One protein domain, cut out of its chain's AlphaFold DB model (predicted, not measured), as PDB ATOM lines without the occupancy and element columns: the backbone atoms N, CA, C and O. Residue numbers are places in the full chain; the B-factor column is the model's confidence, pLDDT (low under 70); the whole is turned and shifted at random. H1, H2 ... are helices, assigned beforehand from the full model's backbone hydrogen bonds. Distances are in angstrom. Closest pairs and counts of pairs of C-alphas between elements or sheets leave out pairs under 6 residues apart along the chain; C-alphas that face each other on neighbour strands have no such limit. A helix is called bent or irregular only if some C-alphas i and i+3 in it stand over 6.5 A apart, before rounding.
ATOM      1  N   ALA A 145      -0.599 -36.929  15.593       74.50
ATOM      2  CA  ALA A 145      -1.600 -37.877  15.111       74.50
ATOM      3  C   ALA A 145      -2.478 -37.294  13.988       74.50
ATOM      4  O   ALA A 145      -2.810 -38.001  13.037       74.50
ATOM      5  N   GLU A 146      -2.831 -36.010  14.069       78.44
ATOM      6  CA  GLU A 146      -3.563 -35.304  13.014       78.44
ATOM      7  C   GLU A 146      -2.680 -35.101  11.777       78.44
ATOM      8  O   GLU A 146      -3.129 -35.356  10.662       78.44
ATOM      9  N   TYR A 147      -1.403 -34.751  11.966       76.75
ATOM     10  CA  TYR A 147      -0.414 -34.666  10.891       76.75
ATOM     11  C   TYR A 147      -0.197 -36.022  10.206       76.75
ATOM     12  O   TYR A 147      -0.140 -36.105   8.978       76.75
ATOM     13  N   GLU A 148      -0.107 -37.107  10.982       78.19
ATOM     14  CA  GLU A 148      -0.015 -38.460  10.435       78.19
ATOM     15  C   GLU A 148      -1.267 -38.820   9.615       78.19
ATOM     16  O   GLU A 148      -1.134 -39.301   8.489       78.19
ATOM     17  N   ALA A 149      -2.469 -38.549  10.133       81.06
ATOM     18  CA  ALA A 149      -3.723 -38.802   9.424       81.06
ATOM     19  C   ALA A 149      -3.838 -37.977   8.129       81.06
ATOM     20  O   ALA A 149      -4.172 -38.532   7.080       81.06
ATOM     21  N   TYR A 150      -3.494 -36.687   8.180       79.94
ATOM     22  CA  TYR A 150      -3.448 -35.783   7.029       79.94
ATOM     23  C   TYR A 150      -2.487 -36.289   5.948       79.94
ATOM     24  O   TYR A 150      -2.873 -36.447   4.788       79.94
ATOM     25  N   ALA A 151      -1.254 -36.628   6.333       79.62
ATOM     26  CA  ALA A 151      -0.259 -37.138   5.403       79.62
ATOM     27  C   ALA A 151      -0.688 -38.483   4.785       79.62
ATOM     28  O   ALA A 151      -0.529 -38.669   3.580       79.62
ATOM     29  N   ILE A 152      -1.274 -39.402   5.564       82.38
ATOM     30  CA  ILE A 152      -1.810 -40.680   5.059       82.38
ATOM     31  C   ILE A 152      -2.949 -40.454   4.053       82.38
ATOM     32  O   ILE A 152      -2.942 -41.083   2.994       82.38
ATOM     33  N   ALA A 153      -3.900 -39.564   4.354       82.38
ATOM     34  CA  ALA A 153      -5.009 -39.244   3.454       82.38
ATOM     35  C   ALA A 153      -4.498 -38.660   2.127       82.38
ATOM     36  O   ALA A 153      -4.836 -39.155   1.051       82.38
ATOM     37  N   TRP A 154      -3.581 -37.692   2.191       81.00
ATOM     38  CA  TRP A 154      -2.936 -37.128   1.007       81.00
ATOM     39  C   TRP A 154      -2.150 -38.179   0.195       81.00
ATOM     40  O   TRP A 154      -2.229 -38.198  -1.034       81.00
ATOM     41  N   PHE A 155      -1.438 -39.107   0.844       79.19
ATOM     42  CA  PHE A 155      -0.755 -40.212   0.156       79.19
ATOM     43  C   PHE A 155      -1.699 -41.219  -0.518       79.19
ATOM     44  O   PHE A 155      -1.244 -41.975  -1.384       79.19
ATOM     45  N   ALA A 156      -2.974 -41.265  -0.126       78.31
ATOM     46  CA  ALA A 156      -4.000 -42.052  -0.801       78.31
ATOM     47  C   ALA A 156      -4.571 -41.321  -2.030       78.31
ATOM     48  O   ALA A 156      -4.855 -41.971  -3.033       78.31
ATOM     49  N   GLU A 157      -4.681 -39.991  -1.971       78.19
ATOM     50  CA  GLU A 157      -5.207 -39.143  -3.052       78.19
ATOM     51  C   GLU A 157      -4.163 -38.788  -4.131       78.19
ATOM     52  O   GLU A 157      -4.508 -38.474  -5.270       78.19
ATOM     53  N   ALA A 158      -2.869 -38.867  -3.808       76.50
ATOM     54  CA  ALA A 158      -1.785 -38.539  -4.731       76.50
ATOM     55  C   ALA A 158      -1.799 -39.408  -6.010       76.50
ATOM     56  O   ALA A 158      -1.356 -40.555  -6.010       76.50
ATOM     57  N   ALA A 159      -2.236 -38.815  -7.126       75.69
ATOM     58  CA  ALA A 159      -2.288 -39.457  -8.442       75.69
ATOM     59  C   ALA A 159      -1.036 -39.221  -9.316       75.69
ATOM     60  O   ALA A 159      -0.834 -39.927 -10.302       75.69
ATOM     61  N   VAL A 160      -0.183 -38.241  -8.978       81.31
ATOM     62  CA  VAL A 160       0.965 -37.818  -9.805       81.31
ATOM     63  C   VAL A 160       2.269 -37.814  -8.999       81.31
ATOM     64  O   VAL A 160       2.359 -37.230  -7.920       81.31
ATOM     65  N   VAL A 161       3.322 -38.437  -9.544       78.38
ATOM     66  CA  VAL A 161       4.634 -38.592  -8.876       78.38
ATOM     67  C   VAL A 161       5.332 -37.256  -8.600       78.38
ATOM     68  O   VAL A 161       5.959 -37.105  -7.551       78.38
ATOM     69  N   GLU A 162       5.264 -36.301  -9.531       78.94
ATOM     70  CA  GLU A 162       5.847 -34.966  -9.332       78.94
ATOM     71  C   GLU A 162       5.135 -34.205  -8.217       78.94
ATOM     72  O   GLU A 162       5.795 -33.695  -7.317       78.94
ATOM     73  N   GLU A 163       3.804 -34.197  -8.218       75.06
ATOM     74  CA  GLU A 163       2.994 -33.534  -7.195       75.06
ATOM     75  C   GLU A 163       3.231 -34.148  -5.805       75.06
ATOM     76  O   GLU A 163       3.458 -33.421  -4.833       75.06
ATOM     77  N   ALA A 164       3.309 -35.483  -5.729       76.81
ATOM     78  CA  ALA A 164       3.669 -36.213  -4.516       76.81
ATOM     79  C   ALA A 164       5.047 -35.788  -3.960       76.81
ATOM     80  O   ALA A 164       5.225 -35.612  -2.753       76.81
ATOM     81  N   ARG A 165       6.038 -35.586  -4.839       76.38
ATOM     82  CA  ARG A 165       7.393 -35.145  -4.460       76.38
ATOM     83  C   ARG A 165       7.459 -33.663  -4.104       76.38
ATOM     84  O   ARG A 165       8.108 -33.312  -3.122       76.38
ATOM     85  N   ALA A 166       6.796 -32.807  -4.877       77.69
ATOM     86  CA  ALA A 166       6.787 -31.363  -4.688       77.69
ATOM     87  C   ALA A 166       6.106 -30.975  -3.369       77.69
ATOM     88  O   ALA A 166       6.663 -30.175  -2.615       77.69
ATOM     89  N   ARG A 167       4.961 -31.595  -3.037       73.06
ATOM     90  CA  ARG A 167       4.339 -31.442  -1.713       73.06
ATOM     91  C   ARG A 167       5.253 -31.977  -0.611       73.06
ATOM     92  O   ARG A 167       5.601 -31.199   0.269       73.06
ATOM     93  N   TRP A 168       5.776 -33.209  -0.703       80.81
ATOM     94  CA  TRP A 168       6.692 -33.748   0.324       80.81
ATOM     95  C   TRP A 168       7.906 -32.845   0.616       80.81
ATOM     96  O   TRP A 168       8.372 -32.806   1.760       80.81
ATOM     97  N   ALA A 169       8.417 -32.137  -0.397       78.75
ATOM     98  CA  ALA A 169       9.517 -31.189  -0.265       78.75
ATOM     99  C   ALA A 169       9.110 -29.877   0.435       78.75
ATOM    100  O   ALA A 169       9.840 -29.429   1.318       78.75
ATOM    101  N   ARG A 170       7.953 -29.288   0.088       73.50
ATOM    102  CA  ARG A 170       7.402 -28.081   0.751       73.50
ATOM    103  C   ARG A 170       7.087 -28.337   2.225       73.50
ATOM    104  O   ARG A 170       7.476 -27.582   3.108       73.50
ATOM    105  N   GLU A 171       6.474 -29.482   2.471       72.94
ATOM    106  CA  GLU A 171       5.994 -29.973   3.760       72.94
ATOM    107  C   GLU A 171       7.126 -30.254   4.780       72.94
ATOM    108  O   GLU A 171       6.885 -30.509   5.959       72.94
ATOM    109  N   LYS A 172       8.400 -30.181   4.361       68.69
ATOM    110  CA  LYS A 172       9.566 -30.377   5.236       68.69
ATOM    111  C   LYS A 172       9.604 -29.386   6.411       68.69
ATOM    112  O   LYS A 172      10.118 -29.747   7.465       68.69
ATOM    113  N   SER A 173       9.036 -28.186   6.254       64.25
ATOM    114  CA  SER A 173       8.945 -27.190   7.334       64.25
ATOM    115  C   SER A 173       7.932 -27.563   8.425       64.25
ATOM    116  O   SER A 173       8.131 -27.193   9.576       64.25
ATOM    117  N   MET A 174       6.884 -28.329   8.100       65.44
ATOM    118  CA  MET A 174       5.881 -28.785   9.078       65.44
ATOM    119  C   MET A 174       6.346 -30.019   9.868       65.44
ATOM    120  O   MET A 174       5.803 -30.340  10.918       65.44
ATOM    121  N   ARG A 175       7.415 -30.690   9.418       66.69
ATOM    122  CA  ARG A 175       7.982 -31.873  10.090       66.69
ATOM    123  C   ARG A 175       8.999 -31.575  11.186       66.69
ATOM    124  O   ARG A 175       9.488 -32.516  11.802       66.69
ATOM    125  N   VAL A 176       9.333 -30.308  11.428       66.06
ATOM    126  CA  VAL A 176      10.394 -29.911  12.376       66.06
ATOM    127  C   VAL A 176      10.119 -30.424  13.799       66.06
ATOM    128  O   VAL A 176      11.061 -30.790  14.496       66.06
ATOM    129  N   ASN A 177       8.842 -30.555  14.177       68.69
ATOM    130  CA  ASN A 177       8.402 -31.033  15.495       68.69
ATOM    131  C   ASN A 177       7.854 -32.483  15.488       68.69
ATOM    132  O   ASN A 177       7.360 -32.959  16.509       68.69
ATOM    133  N   VAL A 178       7.920 -33.208  14.361       76.00
ATOM    134  CA  VAL A 178       7.363 -34.572  14.228       76.00
ATOM    135  C   VAL A 178       8.384 -35.621  14.676       76.00
ATOM    136  O   VAL A 178       9.547 -35.584  14.269       76.00
ATOM    137  N   LYS A 179       7.959 -36.617  15.469       82.75
ATOM    138  CA  LYS A 179       8.849 -37.699  15.925       82.75
ATOM    139  C   LYS A 179       9.455 -38.471  14.747       82.75
ATOM    140  O   LYS A 179       8.762 -38.868  13.809       82.75
ATOM    141  N   THR A 180      10.742 -38.804  14.857       81.62
ATOM    142  CA  THR A 180      11.516 -39.523  13.828       81.62
ATOM    143  C   THR A 180      10.887 -40.856  13.404       81.62
ATOM    144  O   THR A 180      10.983 -41.234  12.240       81.62
ATOM    145  N   ALA A 181      10.211 -41.565  14.316       80.62
ATOM    146  CA  ALA A 181       9.511 -42.814  14.004       80.62
ATOM    147  C   ALA A 181       8.337 -42.585  13.031       80.62
ATOM    148  O   ALA A 181       8.243 -43.243  11.995       80.62
ATOM    149  N   THR A 182       7.499 -41.593  13.328       78.75
ATOM    150  CA  THR A 182       6.348 -41.167  12.520       78.75
ATOM    151  C   THR A 182       6.810 -40.621  11.167       78.75
ATOM    152  O   THR A 182       6.303 -41.025  10.123       78.75
ATOM    153  N   LEU A 183       7.879 -39.818  11.153       81.50
ATOM    154  CA  LEU A 183       8.510 -39.331   9.923       81.50
ATOM    155  C   LEU A 183       9.034 -40.481   9.041       81.50
ATOM    156  O   LEU A 183       8.805 -40.483   7.833       81.50
ATOM    157  N   THR A 184       9.668 -41.493   9.641       87.12
ATOM    158  CA  THR A 184      10.161 -42.695   8.938       87.12
ATOM    159  C   THR A 184       9.013 -43.507   8.326       87.12
ATOM    160  O   THR A 184       9.119 -43.975   7.190       87.12
ATOM    161  N   LYS A 185       7.894 -43.647   9.049       85.31
ATOM    162  CA  LYS A 185       6.673 -44.315   8.568       85.31
ATOM    163  C   LYS A 185       6.070 -43.583   7.364       85.31
ATOM    164  O   LYS A 185       5.766 -44.217   6.354       85.31
ATOM    165  N   LEU A 186       5.961 -42.256   7.438       83.56
ATOM    166  CA  LEU A 186       5.453 -41.420   6.345       83.56
ATOM    167  C   LEU A 186       6.392 -41.421   5.125       83.56
ATOM    168  O   LEU A 186       5.917 -41.497   3.994       83.56
ATOM    169  N   GLU A 187       7.715 -41.439   5.318       86.88
ATOM    170  CA  GLU A 187       8.669 -41.624   4.215       86.88
ATOM    171  C   GLU A 187       8.531 -42.977   3.508       86.88
ATOM    172  O   GLU A 187       8.707 -43.056   2.290       86.88
ATOM    173  N   ALA A 188       8.270 -44.053   4.254       88.19
ATOM    174  CA  ALA A 188       8.025 -45.365   3.666       88.19
ATOM    175  C   ALA A 188       6.733 -45.356   2.832       88.19
ATOM    176  O   ALA A 188       6.742 -45.829   1.694       88.19
ATOM    177  N   LEU A 189       5.663 -44.737   3.348       85.69
ATOM    178  CA  LEU A 189       4.392 -44.589   2.633       85.69
ATOM    179  C   LEU A 189       4.541 -43.750   1.353       85.69
ATOM    180  O   LEU A 189       4.062 -44.151   0.297       85.69
ATOM    181  N   MET A 190       5.293 -42.644   1.409       85.50
ATOM    182  CA  MET A 190       5.638 -41.817   0.243       85.50
ATOM    183  C   MET A 190       6.295 -42.637  -0.876       85.50
ATOM    184  O   MET A 190       5.955 -42.499  -2.054       85.50
ATOM    185  N   LYS A 191       7.258 -43.491  -0.503       86.44
ATOM    186  CA  LYS A 191       8.009 -44.340  -1.436       86.44
ATOM    187  C   LYS A 191       7.104 -45.417  -2.050       86.44
ATOM    188  O   LYS A 191       7.211 -45.640  -3.256       86.44
ATOM    189  N   ASP A 192       6.190 -46.008  -1.272       88.69
ATOM    190  CA  ASP A 192       5.171 -46.946  -1.774       88.69
ATOM    191  C   ASP A 192       4.192 -46.275  -2.745       88.69
ATOM    192  O   ASP A 192       4.049 -46.732  -3.878       88.69
ATOM    193  N   THR A 193       3.594 -45.140  -2.367       84.75
ATOM    194  CA  THR A 193       2.677 -44.382  -3.233       84.75
ATOM    195  C   THR A 193       3.353 -43.989  -4.553       84.75
ATOM    196  O   THR A 193       2.780 -44.196  -5.620       84.75
ATOM    197  N   ILE A 194       4.609 -43.524  -4.536       86.50
ATOM    198  CA  ILE A 194       5.360 -43.245  -5.775       86.50
ATOM    199  C   ILE A 194       5.590 -44.516  -6.608       86.50
ATOM    200  O   ILE A 194       5.525 -44.454  -7.839       86.50
ATOM    201  N   ALA A 195       5.877 -45.658  -5.979       87.75
ATOM    202  CA  ALA A 195       6.046 -46.928  -6.683       87.75
ATOM    203  C   ALA A 195       4.728 -47.423  -7.304       87.75
ATOM    204  O   ALA A 195       4.744 -47.910  -8.436       87.75
ATOM    205  N   ARG A 196       3.597 -47.237  -6.609       86.75
ATOM    206  CA  ARG A 196       2.238 -47.505  -7.097       86.75
ATOM    207  C   ARG A 196       1.923 -46.662  -8.330       86.75
ATOM    208  O   ARG A 196       1.759 -47.233  -9.400       86.75
ATOM    209  N   ILE A 197       1.980 -45.330  -8.216       84.19
ATOM    210  CA  ILE A 197       1.672 -44.418  -9.331       84.19
ATOM    211  C   ILE A 197       2.521 -44.771 -10.560       84.19
ATOM    212  O   ILE A 197       1.981 -44.948 -11.645       84.19
ATOM    213  N   LYS A 198       3.840 -44.973 -10.400       86.31
ATOM    214  CA  LYS A 198       4.718 -45.384 -11.512       86.31
ATOM    215  C   LYS A 198       4.300 -46.701 -12.168       86.31
ATOM    216  O   LYS A 198       4.421 -46.837 -13.382       86.31
ATOM    217  N   LYS A 199       3.856 -47.678 -11.375       86.00
ATOM    218  CA  LYS A 199       3.408 -48.989 -11.857       86.00
ATOM    219  C   LYS A 199       2.100 -48.887 -12.637       86.00
ATOM    220  O   LYS A 199       1.949 -49.618 -13.612       86.00
ATOM    221  N   ASP A 200       1.204 -47.991 -12.235       81.00
ATOM    222  CA  ASP A 200      -0.059 -47.737 -12.930       81.00
ATOM    223  C   ASP A 200       0.154 -46.892 -14.199       81.00
ATOM    224  O   ASP A 200      -0.355 -47.251 -15.258       81.00
ATOM    225  N   THR A 201       1.010 -45.859 -14.159       79.81
ATOM    226  CA  THR A 201       1.404 -45.082 -15.356       79.81
ATOM    227  C   THR A 201       2.080 -45.951 -16.420       79.81
ATOM    228  O   THR A 201       1.867 -45.736 -17.604       79.81
ATOM    229  N   ASN A 202       2.872 -46.954 -16.029       75.19
ATOM    230  CA  ASN A 202       3.555 -47.862 -16.962       75.19
ATOM    231  C   ASN A 202       2.669 -49.053 -17.408       75.19
ATOM    232  O   ASN A 202       3.184 -50.068 -17.889       75.19
ATOM    233  N   LYS A 203       1.351 -48.971 -17.184       62.81
ATOM    234  CA  LYS A 203       0.358 -50.003 -17.524       62.81
ATOM    235  C   LYS A 203      -0.782 -49.509 -18.424       62.81
ATOM    236  O   LYS A 203      -1.570 -50.352 -18.857       62.81
TER     237      LYS A 203
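What this domain is: This is residues 145 to 203 of the 204 residues of an uncharacterized protein of Bradyrhizobium sp. 2S1 (UniProt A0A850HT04). Three helices run side by side as a slender three-helix bundle, their centres at the corners of a triangle, with the long helix H3 making the length of the rod and H1 and H2 packing on it. The chain runs one way in H1, back in H2 and again the first way in H3; the bundle is only partly closed, since H1 and H2 come close without clearly touching and H2 meets H3 with residues 161 to 164 alone. The printed part has 59 residues with three named helices, in the order H1, H2, H3, and no named strand; the class is all helix. The whole is compact, with a radius of gyration of the C-alphas of 11.6 A, and spans 39 by 18 by 16 A.

Where its parts are: H3, the longest helix, holds residues 180 to 201 and measures 31.4 A from first to last C-alpha, from C-alpha 180 at (11.516, -39.523, 13.828) to C-alpha 201 at (1.404, -45.082, -15.356). H1 holds residues 145 to 157 and measures 18.6 A; it begins with C-alpha 145 at (-1.600, -37.877, 15.111). H2 holds residues 161 to 173 and measures 20.3 A. H2 is irregular, but only just: C-alphas 170 and 173 are 6.8 A apart, where about 5 A is found in a regular helix, and its line is a rough one.

How they stand to each other: H3 touches both other helices. H1 and H3 touch, with the C-alphas of Phe 155 and Thr 193 closest at 6.4 A, and run the same way at a shallow tilt of 8 degrees. H2 and H3 form a helical hairpin and run opposite ways at a shallow tilt of 16 degrees. Their closest C-alphas are those of Val 161 and Ile 194, 5.6 A apart; H2 touches H3 with residues 161 to 164 alone, and H3 touches H2 with residues 190 to 198 alone. H1 and H2 are close but not clearly touching, with the C-alphas of Phe 155 and Ala 164 closest at 7.6 A; they run opposite ways at a shallow tilt of 17 degrees. In H1 and H3 every O i to N i+4 pair is within hydrogen-bond range; in H2 7 of 9 are.

The domain as a whole: The C-alphas farthest apart are those of Asn 177 and Lys 203, at 38.9 A. The printed part has no cut. The link from H1 to H2, residues 158 to 160, is tight, and the link from H2 to H3, residues 174 to 179, is short. The mean pLDDT of the printed part is 79.1; residues 172 to 177, of which 172 and 173 belong to H2, and residue 203 are under 70.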